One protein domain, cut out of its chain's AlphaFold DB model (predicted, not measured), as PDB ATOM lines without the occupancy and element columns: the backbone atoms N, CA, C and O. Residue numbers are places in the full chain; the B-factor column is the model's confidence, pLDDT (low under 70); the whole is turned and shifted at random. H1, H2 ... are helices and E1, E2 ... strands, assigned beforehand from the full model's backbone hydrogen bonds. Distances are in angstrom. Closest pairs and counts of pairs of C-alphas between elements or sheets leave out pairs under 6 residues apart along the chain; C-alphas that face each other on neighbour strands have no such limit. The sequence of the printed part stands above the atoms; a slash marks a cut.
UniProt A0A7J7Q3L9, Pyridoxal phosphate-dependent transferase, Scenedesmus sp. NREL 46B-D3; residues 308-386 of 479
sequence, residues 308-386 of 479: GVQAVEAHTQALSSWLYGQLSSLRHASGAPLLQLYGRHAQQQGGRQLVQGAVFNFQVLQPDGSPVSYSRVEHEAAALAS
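AT A GLANCE: This is residues 308 to 386 of the 479 residues of the protein "Pyridoxal phosphate-dependent transferase" of Scenedesmus sp. NREL 46B-D3 (UniProt A0A7J7Q3L9). One long helix, H1, has a small two-strand hairpin, E1 and E2, beside its last residues, and the long loop of that hairpin, residues 343 to 360, reaches back along the side of H1. From the other strand of the hairpin a short link leads to a second, shorter helix, H2, whose residues 378 to 386 stick out free of the rest. The 79 printed residues hold two named helices and two named strands, in the order H1, E1, E2, H2; the sheet is E1 - E2, antiparallel, and the class is mostly helix. The whole is loose, with a radius of gyration of the C-alphas of 15.0 A and spans of 40 by 30 by 18 A.

HOW THE PARTS SIT: Start with H1, residues 308 to 329, and look at its residues 324 to 329, which come within 10 A of the strand E1, residues 339 to 342, in 8 pairs of C-alphas. The closest C-alphas of the two, those of Ser 328 and Leu 339, are 7.1 A apart. E1 and E2, residues 361 to 364, form a hairpin, antiparallel with 156 degrees between their directions. Look there for N 340 and O 363, and for N 342 and O 361, each pair 2.9 A apart and within hydrogen-bond range. C-alphas 341 and 362 face each other at 4.4 A. Next comes H2, residues 374 to 386; its closest C-alpha to E2 is that of Tyr 374, 7.6 A from the C-alpha of Gln 363. H1 and H2 are apart, as are H1 and E2, and E1 and H2. In H1 and H2 every O i to N i+4 pair is within hydrogen-bond range.

IN THESE COORDINATES: Find C-alpha 308 at (37.488, 38.389, 7.438); from there H1 runs 32.3 A to C-alpha 329 at (52.630, 44.444, 35.290). E1 covers 9.5 A from C-alpha 339 to C-alpha 342, and E2 covers 10.1 A from C-alpha 361 to C-alpha 364. H2 runs 18.1 A from C-alpha 374 to C-alpha 386 at (32.976, 60.077, 30.994).

THE WHOLE: The two C-alphas farthest apart are those of Gly 308 and Asp 368, 45.4 A. The printed part has no cut. The link from E1 to E2, 18 residues, is long; those from H1 to E1 and from E2 to H2, 9 residues each, are short. The mean pLDDT of the printed part is 87.6; look for values under 70 at residues 348 to 353, in the long link, and at residues 385 to 386, in H2.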
ATOM      1  N   GLY A 308      38.100  39.637   6.991       93.62
ATOM      2  CA  GLY A 308      37.488  38.389   7.438       93.62
ATOM      3  C   GLY A 308      37.809  38.037   8.893       93.62
ATOM      4  O   GLY A 308      38.373  38.817   9.665       93.62
ATOM      5  N   VAL A 309      37.423  36.827   9.299       90.88
ATOM      6  CA  VAL A 309      37.668  36.311  10.658       90.88
ATOM      7  C   VAL A 309      39.160  36.206  10.975       90.88
ATOM      8  O   VAL A 309      39.551  36.393  12.116       90.88
ATOM      9  N   GLN A 310      40.007  35.998   9.967       92.00
ATOM     10  CA  GLN A 310      41.453  35.866  10.125       92.00
ATOM     11  C   GLN A 310      42.105  37.178  10.576       92.00
ATOM     12  O   GLN A 310      42.970  37.162  11.449       92.00
ATOM     13  N   ALA A 311      41.687  38.314  10.007       94.38
ATOM     14  CA  ALA A 311      42.182  39.621  10.434       94.38
ATOM     15  C   ALA A 311      41.734  39.946  11.866       94.38
ATOM     16  O   ALA A 311      42.532  40.439  12.664       94.38
ATOM     17  N   VAL A 312      40.483  39.617  12.209       92.94
ATOM     18  CA  VAL A 312      39.952  39.773  13.572       92.94
ATOM     19  C   VAL A 312      40.716  38.891  14.557       92.94
ATOM     20  O   VAL A 312      41.146  39.377  15.602       92.94
ATOM     21  N   GLU A 313      40.940  37.624  14.223       91.62
ATOM     22  CA  GLU A 313      41.697  36.677  15.041       91.62
ATOM     23  C   GLU A 313      43.120  37.187  15.303       91.62
ATOM     24  O   GLU A 313      43.521  37.345  16.455       91.62
ATOM     25  N   ALA A 314      43.859  37.557  14.253       92.12
ATOM     26  CA  ALA A 314      45.216  38.085  14.390       92.12
ATOM     27  C   ALA A 314      45.264  39.368  15.238       92.12
ATOM     28  O   ALA A 314      46.126  39.522  16.107       92.12
ATOM     29  N   HIS A 315      44.321  40.288  15.018       93.75
ATOM     30  CA  HIS A 315      44.252  41.542  15.763       93.75
ATOM     31  C   HIS A 315      43.921  41.321  17.243       93.75
ATOM     32  O   HIS A 315      44.587  41.869  18.122       93.75
ATOM     33  N   THR A 316      42.915  40.498  17.531       92.25
ATOM     34  CA  THR A 316      42.483  40.203  18.902       92.25
ATOM     35  C   THR A 316      43.539  39.417  19.672       92.25
ATOM     36  O   THR A 316      43.749  39.699  20.853       92.25
ATOM     37  N   GLN A 317      44.273  38.510  19.022       90.00
ATOM     38  CA  GLN A 317      45.431  37.842  19.621       90.00
ATOM     39  C   GLN A 317      46.536  38.844  19.973       90.00
ATOM     40  O   GLN A 317      46.984  38.872  21.120       90.00
ATOM     41  N   ALA A 318      46.918  39.728  19.044       91.81
ATOM     42  CA  ALA A 318      47.936  40.750  19.297       91.81
ATOM     43  C   ALA A 318      47.545  41.694  20.449       91.81
ATOM     44  O   ALA A 318      48.352  41.952  21.347       91.81
ATOM     45  N   LEU A 319      46.292  42.167  20.460       92.56
ATOM     46  CA  LEU A 319      45.755  42.987  21.548       92.56
ATOM     47  C   LEU A 319      45.762  42.243  22.881       92.56
ATOM     48  O   LEU A 319      46.131  42.829  23.895       92.56
ATOM     49  N   SER A 320      45.388  40.965  22.885       91.06
ATOM     50  CA  SER A 320      45.351  40.157  24.105       91.06
ATOM     51  C   SER A 320      46.745  39.962  24.686       91.06
ATOM     52  O   SER A 320      46.939  40.166  25.882       91.06
ATOM     53  N   SER A 321      47.738  39.638  23.856       90.06
ATOM     54  CA  SER A 321      49.126  39.509  24.305       90.06
ATOM     55  C   SER A 321      49.663  40.823  24.877       90.06
ATOM     56  O   SER A 321      50.258  40.829  25.956       90.06
ATOM     57  N   TRP A 322      49.416  41.947  24.194       93.19
ATOM     58  CA  TRP A 322      49.824  43.264  24.682       93.19
ATOM     59  C   TRP A 322      49.137  43.623  26.006       93.19
ATOM     60  O   TRP A 322      49.808  43.994  26.972       93.19
ATOM     61  N   LEU A 323      47.811  43.470  26.070       92.81
ATOM     62  CA  LEU A 323      47.004  43.824  27.233       92.81
ATOM     63  C   LEU A 323      47.373  42.971  28.443       92.81
ATOM     64  O   LEU A 323      47.516  43.509  29.537       92.81
ATOM     65  N   TYR A 324      47.598  41.668  28.255       93.25
ATOM     66  CA  TYR A 324      48.083  40.804  29.324       93.25
ATOM     67  C   TYR A 324      49.405  41.321  29.900       93.25
ATOM     68  O   TYR A 324      49.523  41.459  31.117       93.25
ATOM     69  N   GLY A 325      50.371  41.689  29.050       92.50
ATOM     70  CA  GLY A 325      51.630  42.292  29.495       92.50
ATOM     71  C   GLY A 325      51.419  43.569  30.315       92.50
ATOM     72  O   GLY A 325      52.041  43.740  31.359       92.50
ATOM     73  N   GLN A 326      50.492  44.439  29.898       95.06
ATOM     74  CA  GLN A 326      50.160  45.649  30.655       95.06
ATOM     75  C   GLN A 326      49.503  45.326  32.001       95.06
ATOM     76  O   GLN A 326      50.015  45.738  33.042       95.06
ATOM     77  N   LEU A 327      48.409  44.563  32.005       93.50
ATOM     78  CA  LEU A 327      47.620  44.278  33.204       93.50
ATOM     79  C   LEU A 327      48.422  43.478  34.237       93.50
ATOM     80  O   LEU A 327      48.400  43.794  35.425       93.50
ATOM     81  N   SER A 328      49.180  42.483  33.776       94.56
ATOM     82  CA  SER A 328      50.036  41.642  34.623       94.56
ATOM     83  C   SER A 328      51.201  42.401  35.269       94.56
ATOM     84  O   SER A 328      51.758  41.920  36.257       94.56
ATOM     85  N   SER A 329      51.558  43.586  34.761       95.81
ATOM     86  CA  SER A 329      52.630  44.444  35.290       95.81
ATOM     87  C   SER A 329      52.161  45.474  36.322       95.81
ATOM     88  O   SER A 329      52.987  46.066  37.013       95.81
ATOM     89  N   LEU A 330      50.847  45.669  36.481       94.94
ATOM     90  CA  LEU A 330      50.303  46.667  37.400       94.94
ATOM     91  C   LEU A 330      50.589  46.288  38.857       94.94
ATOM     92  O   LEU A 330      50.278  45.176  39.303       94.94
ATOM     93  N   ARG A 331      51.190  47.217  39.604       97.00
ATOM     94  CA  ARG A 331      51.552  47.057  41.017       97.00
ATOM     95  C   ARG A 331      51.075  48.247  41.840       97.00
ATOM     96  O   ARG A 331      51.029  49.373  41.350       97.00
ATOM     97  N   HIS A 332      50.779  47.986  43.106       94.56
ATOM     98  CA  HIS A 332      50.697  49.012  44.141       94.56
ATOM     99  C   HIS A 332      52.081  49.607  44.421       94.56
ATOM    100  O   HIS A 332      53.101  48.998  44.100       94.56
ATOM    101  N   ALA A 333      52.131  50.755  45.098       94.69
ATOM    102  CA  ALA A 333      53.395  51.349  45.551       94.69
ATOM    103  C   ALA A 333      54.205  50.410  46.471       94.69
ATOM    104  O   ALA A 333      55.427  50.492  46.511       94.69
ATOM    105  N   SER A 334      53.532  49.483  47.165       94.38
ATOM    106  CA  SER A 334      54.154  48.423  47.970       94.38
ATOM    107  C   SER A 334      54.835  47.323  47.144       94.38
ATOM    108  O   SER A 334      55.466  46.439  47.714       94.38
ATOM    109  N   GLY A 335      54.675  47.320  45.818       94.69
ATOM    110  CA  GLY A 335      55.121  46.240  44.938       94.69
ATOM    111  C   GLY A 335      54.156  45.051  44.858       94.69
ATOM    112  O   GLY A 335      54.400  44.136  44.073       94.69
ATOM    113  N   ALA A 336      53.049  45.053  45.610       94.25
ATOM    114  CA  ALA A 336      52.011  44.024  45.521       94.25
ATOM    115  C   ALA A 336      51.238  44.106  44.184       94.25
ATOM    116  O   ALA A 336      51.066  45.208  43.650       94.25
ATOM    117  N   PRO A 337      50.759  42.981  43.616       95.56
ATOM    118  CA  PRO A 337      49.955  42.986  42.392       95.56
ATOM    119  C   PRO A 337      48.654  43.773  42.568       95.56
ATOM    120  O   PRO A 337      47.953  43.612  43.564       95.56
ATOM    121  N   LEU A 338      48.318  44.611  41.581       96.12
ATOM    122  CA  LEU A 338      47.041  45.331  41.569       96.12
ATOM    123  C   LEU A 338      45.882  44.426  41.135       96.12
ATOM    124  O   LEU A 338      44.753  44.628  41.571       96.12
ATOM    125  N   LEU A 339      46.149  43.462  40.251       95.06
ATOM    126  CA  LEU A 339      45.130  42.627  39.625       95.06
ATOM    127  C   LEU A 339      45.395  41.142  39.867       95.06
ATOM    128  O   LEU A 339      46.517  40.669  39.691       95.06
ATOM    129  N   GLN A 340      44.330  40.401  40.162       94.06
ATOM    130  CA  GLN A 340      44.278  38.950  40.012       94.06
ATOM    131  C   GLN A 340      43.575  38.631  38.693       94.06
ATOM    132  O   GLN A 340      42.364  38.807  38.583       94.06
ATOM    133  N   LEU A 341      44.336  38.190  37.691       92.19
ATOM    134  CA  LEU A 341      43.811  37.813  36.375       92.19
ATOM    135  C   LEU A 341      43.330  36.354  36.387       92.19
ATOM    136  O   LEU A 341      44.037  35.477  36.883       92.19
ATOM    137  N   TYR A 342      42.158  36.096  35.809       91.44
ATOM    138  CA  TYR A 342      41.627  34.749  35.580       91.44
ATOM    139  C   TYR A 342      41.937  34.272  34.163       91.44
ATOM    140  O   TYR A 342      42.023  35.084  33.250       91.44
ATOM    141  N   GLY A 343      42.066  32.958  33.973       89.50
ATOM    142  CA  GLY A 343      42.324  32.347  32.666       89.50
ATOM    143  C   GLY A 343      43.776  31.920  32.466       89.50
ATOM    144  O   GLY A 343      44.585  31.916  33.393       89.50
ATOM    145  N   ARG A 344      44.106  31.530  31.235       89.62
ATOM    146  CA  ARG A 344      45.402  30.957  30.836       89.62
ATOM    147  C   ARG A 344      46.239  31.936  30.007       89.62
ATOM    148  O   ARG A 344      47.048  31.527  29.184       89.62
ATOM    149  N   HIS A 345      46.092  33.239  30.255       87.38
ATOM    150  CA  HIS A 345      46.792  34.303  29.519       87.38
ATOM    151  C   HIS A 345      48.326  34.230  29.577       87.38
ATOM    152  O   HIS A 345      48.994  34.697  28.660       87.38
ATOM    153  N   ALA A 346      48.881  33.650  30.646       83.75
ATOM    154  CA  ALA A 346      50.322  33.462  30.814       83.75
ATOM    155  C   ALA A 346      50.889  32.328  29.948       83.75
ATOM    156  O   ALA A 346      52.093  32.281  29.688       83.75
ATOM    157  N   GLN A 347      50.040  31.373  29.561       78.56
ATOM    158  CA  GLN A 347      50.471  30.179  28.859       78.56
ATOM    159  C   GLN A 347      50.815  30.557  27.419       78.56
ATOM    160  O   GLN A 347      49.966  31.018  26.656       78.56
ATOM    161  N   GLN A 348      52.082  30.365  27.053       59.28
ATOM    162  CA  GLN A 348      52.522  30.475  25.665       59.28
ATOM    163  C   GLN A 348      51.704  29.494  24.817       59.28
ATOM    164  O   GLN A 348      51.464  28.363  25.246       59.28
ATOM    165  N   GLN A 349      51.283  29.914  23.622       61.44
ATOM    166  CA  GLN A 349      50.626  29.015  22.675       61.44
ATOM    167  C   GLN A 349      51.607  27.893  22.303       61.44
ATOM    168  O   GLN A 349      52.531  28.079  21.512       61.44
ATOM    169  N   GLY A 350      51.454  26.731  22.933       45.03
ATOM    170  CA  GLY A 350      52.248  25.547  22.641       45.03
ATOM    171  C   GLY A 350      51.715  24.864  21.386       45.03
ATOM    172  O   GLY A 350      50.862  23.989  21.479       45.03
ATOM    173  N   GLY A 351      52.200  25.260  20.207       56.97
ATOM    174  CA  GLY A 351      51.800  24.669  18.923       56.97
ATOM    175  C   GLY A 351      50.617  25.378  18.247       56.97
ATOM    176  O   GLY A 351      50.429  26.576  18.409       56.97
ATOM    177  N   ARG A 352      49.836  24.651  17.429       53.97
ATOM    178  CA  ARG A 352      48.728  25.219  16.619       53.97
ATOM    179  C   ARG A 352      47.410  25.399  17.389       53.97
ATOM    180  O   ARG A 352      46.446  25.870  16.791       53.97
ATOM    181  N   GLN A 353      47.342  24.983  18.655       66.44
ATOM    182  CA  GLN A 353      46.114  25.010  19.447       66.44
ATOM    183  C   GLN A 353      46.048  26.283  20.290       66.44
ATOM    184  O   GLN A 353      46.908  26.542  21.132       66.44
ATOM    185  N   LEU A 354      44.991  27.062  20.077       73.81
ATOM    186  CA  LEU A 354      44.695  28.220  20.901       73.81
ATOM    187  C   LEU A 354      44.201  27.766  22.280       73.81
ATOM    188  O   LEU A 354      43.298  26.936  22.370       73.81
ATOM    189  N   VAL A 355      44.782  28.330  23.340       84.62
ATOM    190  CA  VAL A 355      44.433  28.023  24.743       84.62
ATOM    191  C   VAL A 355      43.687  29.163  25.443       84.62
ATOM    192  O   VAL A 355      43.099  28.963  26.504       84.62
ATOM    193  N   GLN A 356      43.701  30.362  24.853       90.94
ATOM    194  CA  GLN A 356      43.171  31.585  25.446       90.94
ATOM    195  C   GLN A 356      42.676  32.544  24.357       90.94
ATOM    196  O   GLN A 356      43.419  32.877  23.437       90.94
ATOM    197  N   GLY A 357      41.442  33.016  24.495       90.00
ATOM    198  CA  GLY A 357      40.824  34.043  23.664       90.00
ATOM    199  C   GLY A 357      40.914  35.442  24.279       90.00
ATOM    200  O   GLY A 357      41.444  35.647  25.375       90.00
ATOM    201  N   ALA A 358      40.344  36.418  23.570       90.88
ATOM    202  CA  ALA A 358      40.410  37.843  23.898       90.88
ATOM    203  C   ALA A 358      39.379  38.306  24.946       90.88
ATOM    204  O   ALA A 358      38.751  39.354  24.802       90.88
ATOM    205  N   VAL A 359      39.191  37.520  26.005       91.12
ATOM    206  CA  VAL A 359      38.334  37.862  27.149       91.12
ATOM    207  C   VAL A 359      39.211  37.938  28.384       91.12
ATOM    208  O   VAL A 359      39.887  36.970  28.705       91.12
ATOM    209  N   PHE A 360      39.193  39.082  29.065       90.88
ATOM    210  CA  PHE A 360      39.901  39.289  30.323       90.88
ATOM    211  C   PHE A 360      38.893  39.453  31.439       90.88
ATOM    212  O   PHE A 360      38.023  40.322  31.381       90.88
ATOM    213  N   ASN A 361      39.070  38.662  32.483       91.69
ATOM    214  CA  ASN A 361      38.358  38.849  33.726       91.69
ATOM    215  C   ASN A 361      39.353  38.861  34.871       91.69
ATOM    216  O   ASN A 361      40.340  38.123  34.874       91.69
ATOM    217  N   PHE A 362      39.117  39.746  35.827       92.88
ATOM    218  CA  PHE A 362      40.063  40.019  36.882       92.88
ATOM    219  C   PHE A 362      39.385  40.595  38.115       92.88
ATOM    220  O   PHE A 362      38.331  41.223  38.037       92.88
ATOM    221  N   GLN A 363      40.031  40.414  39.259       93.69
ATOM    222  CA  GLN A 363      39.731  41.173  40.466       93.69
ATOM    223  C   GLN A 363      40.774  42.264  40.662       93.69
ATOM    224  O   GLN A 363      41.967  42.034  40.471       93.69
ATOM    225  N   VAL A 364      40.313  43.446  41.064       95.12
ATOM    226  CA  VAL A 364      41.185  44.510  41.561       95.12
ATOM    227  C   VAL A 364      41.433  44.251  43.039       95.12
ATOM    228  O   VAL A 364      40.485  44.032  43.791       95.12
ATOM    229  N   LEU A 365      42.692  44.273  43.451       95.25
ATOM    230  CA  LEU A 365      43.119  44.000  44.817       95.25
ATOM    231  C   LEU A 365      43.520  45.296  45.519       95.25
ATOM    232  O   LEU A 365      44.084  46.207  44.911       95.25
ATOM    233  N   GLN A 366      43.271  45.362  46.818       94.81
ATOM    234  CA  GLN A 366      43.856  46.348  47.717       94.81
ATOM    235  C   GLN A 366      45.337  46.016  47.993       94.81
ATOM    236  O   GLN A 366      45.781  44.903  47.700       94.81
ATOM    237  N   PRO A 367      46.125  46.946  48.567       95.31
ATOM    238  CA  PRO A 367      47.525  46.681  48.910       95.31
ATOM    239  C   PRO A 367      47.736  45.499  49.870       95.31
ATOM    240  O   PRO A 367      48.817  44.915  49.869       95.31
ATOM    241  N   ASP A 368      46.724  45.152  50.670       94.75
ATOM    242  CA  ASP A 368      46.714  44.001  51.584       94.75
ATOM    243  C   ASP A 368      46.284  42.680  50.911       94.75
ATOM    244  O   ASP A 368      46.230  41.640  51.565       94.75
ATOM    245  N   GLY A 369      45.981  42.707  49.608       93.94
ATOM    246  CA  GLY A 369      45.529  41.557  48.824       93.94
ATOM    247  C   GLY A 369      44.024  41.286  48.884       93.94
ATOM    248  O   GLY A 369      43.548  40.401  48.175       93.94
ATOM    249  N   SER A 370      43.250  42.034  49.675       95.38
ATOM    250  CA  SER A 370      41.794  41.878  49.716       95.38
ATOM    251  C   SER A 370      41.128  42.427  48.442       95.38
ATOM    252  O   SER A 370      41.600  43.414  47.871       95.38
ATOM    253  N   PRO A 371      40.031  41.822  47.954       94.50
ATOM    254  CA  PRO A 371      39.395  42.265  46.719       94.50
ATOM    255  C   PRO A 371      38.618  43.573  46.906       94.50
ATOM    256  O   PRO A 371      37.897  43.766  47.887       94.50
ATOM    257  N   VAL A 372      38.704  44.458  45.915       92.31
ATOM    258  CA  VAL A 372      37.843  45.638  45.787       92.31
ATOM    259  C   VAL A 372      36.523  45.219  45.139       92.31
ATOM    260  O   VAL A 372      36.510  44.480  44.155       92.31
ATOM    261  N   SER A 373      35.397  45.717  45.664       89.62
ATOM    262  CA  SER A 373      34.073  45.452  45.084       89.62
ATOM    263  C   SER A 373      34.016  45.843  43.605       89.62
ATOM    264  O   SER A 373      34.340  46.981  43.256       89.62
ATOM    265  N   TYR A 374      33.518  44.941  42.753       85.94
ATOM    266  CA  TYR A 374      33.388  45.198  41.315       85.94
ATOM    267  C   TYR A 374      32.529  46.440  41.027       85.94
ATOM    268  O   TYR A 374      32.858  47.210  40.131       85.94
ATOM    269  N   SER A 375      31.483  46.687  41.827       86.56
ATOM    270  CA  SER A 375      30.593  47.844  41.664       86.56
ATOM    271  C   SER A 375      31.322  49.173  41.853       86.56
ATOM    272  O   SER A 375      31.039  50.150  41.163       86.56
ATOM    273  N   ARG A 376      32.294  49.206  42.769       90.19
ATOM    274  CA  ARG A 376      33.143  50.375  42.995       90.19
ATOM    275  C   ARG A 376      34.092  50.580  41.819       90.19
ATOM    276  O   ARG A 376      34.179  51.692  41.313       90.19
ATOM    277  N   VAL A 377      34.752  49.509  41.367       87.94
ATOM    278  CA  VAL A 377      35.655  49.551  40.205       87.94
ATOM    279  C   VAL A 377      34.915  50.045  38.960       87.94
ATOM    280  O   VAL A 377      35.418  50.917  38.260       87.94
ATOM    281  N   GLU A 378      33.709  49.537  38.706       85.00
ATOM    282  CA  GLU A 378      32.873  49.948  37.574       85.00
ATOM    283  C   GLU A 378      32.464  51.423  37.668       85.00
ATOM    284  O   GLU A 378      32.605  52.163  36.694       85.00
ATOM    285  N   HIS A 379      32.017  51.869  38.845       87.12
ATOM    286  CA  HIS A 379      31.630  53.260  39.070       87.12
ATOM    287  C   HIS A 379      32.800  54.231  38.849       87.12
ATOM    288  O   HIS A 379      32.661  55.229  38.142       87.12
ATOM    289  N   GLU A 380      33.969  53.922  39.410       86.88
ATOM    290  CA  GLU A 380      35.173  54.745  39.267       86.88
ATOM    291  C   GLU A 380      35.703  54.736  37.825       86.88
ATOM    292  O   GLU A 380      36.046  55.787  37.282       86.88
ATOM    293  N   ALA A 381      35.702  53.576  37.158       82.62
ATOM    294  CA  ALA A 381      36.075  53.474  35.750       82.62
ATOM    295  C   ALA A 381      35.133  54.290  34.849       82.62
ATOM    296  O   ALA A 381      35.598  54.993  33.950       82.62
ATOM    297  N   ALA A 382      33.821  54.254  35.100       80.06
ATOM    298  CA  ALA A 382      32.838  55.035  34.350       80.06
ATOM    299  C   ALA A 382      33.008  56.552  34.558       80.06
ATOM    300  O   ALA A 382      32.887  57.329  33.603       80.06
ATOM    301  N   ALA A 383      33.342  56.990  35.775       79.81
ATOM    302  CA  ALA A 383      33.651  58.393  36.066       79.81
ATOM    303  C   ALA A 383      34.899  58.889  35.302       79.81
ATOM    304  O   ALA A 383      34.945  60.024  34.822       79.81
ATOM    305  N   LEU A 384      35.897  58.022  35.113       78.31
ATOM    306  CA  LEU A 384      37.089  58.322  34.312       78.31
ATOM    307  C   LEU A 384      36.838  58.226  32.795       78.31
ATOM    308  O   LEU A 384      37.433  58.967  32.015       78.31
ATOM    309  N   ALA A 385      35.943  57.343  32.350       64.94
ATOM    310  CA  ALA A 385      35.583  57.220  30.936       64.94
ATOM    311  C   ALA A 385      34.729  58.406  30.449       64.94
ATOM    312  O   ALA A 385      34.920  58.901  29.338       64.94
ATOM    313  N   SER A 386      33.824  58.911  31.293       50.03
ATOM    314  CA  SER A 386      32.976  60.077  30.994       50.03
ATOM    315  C   SER A 386      33.755  61.394  30.894       50.03
ATOM    316  O   SER A 386      33.329  62.295  30.176       50.03
TER     317      SER A 386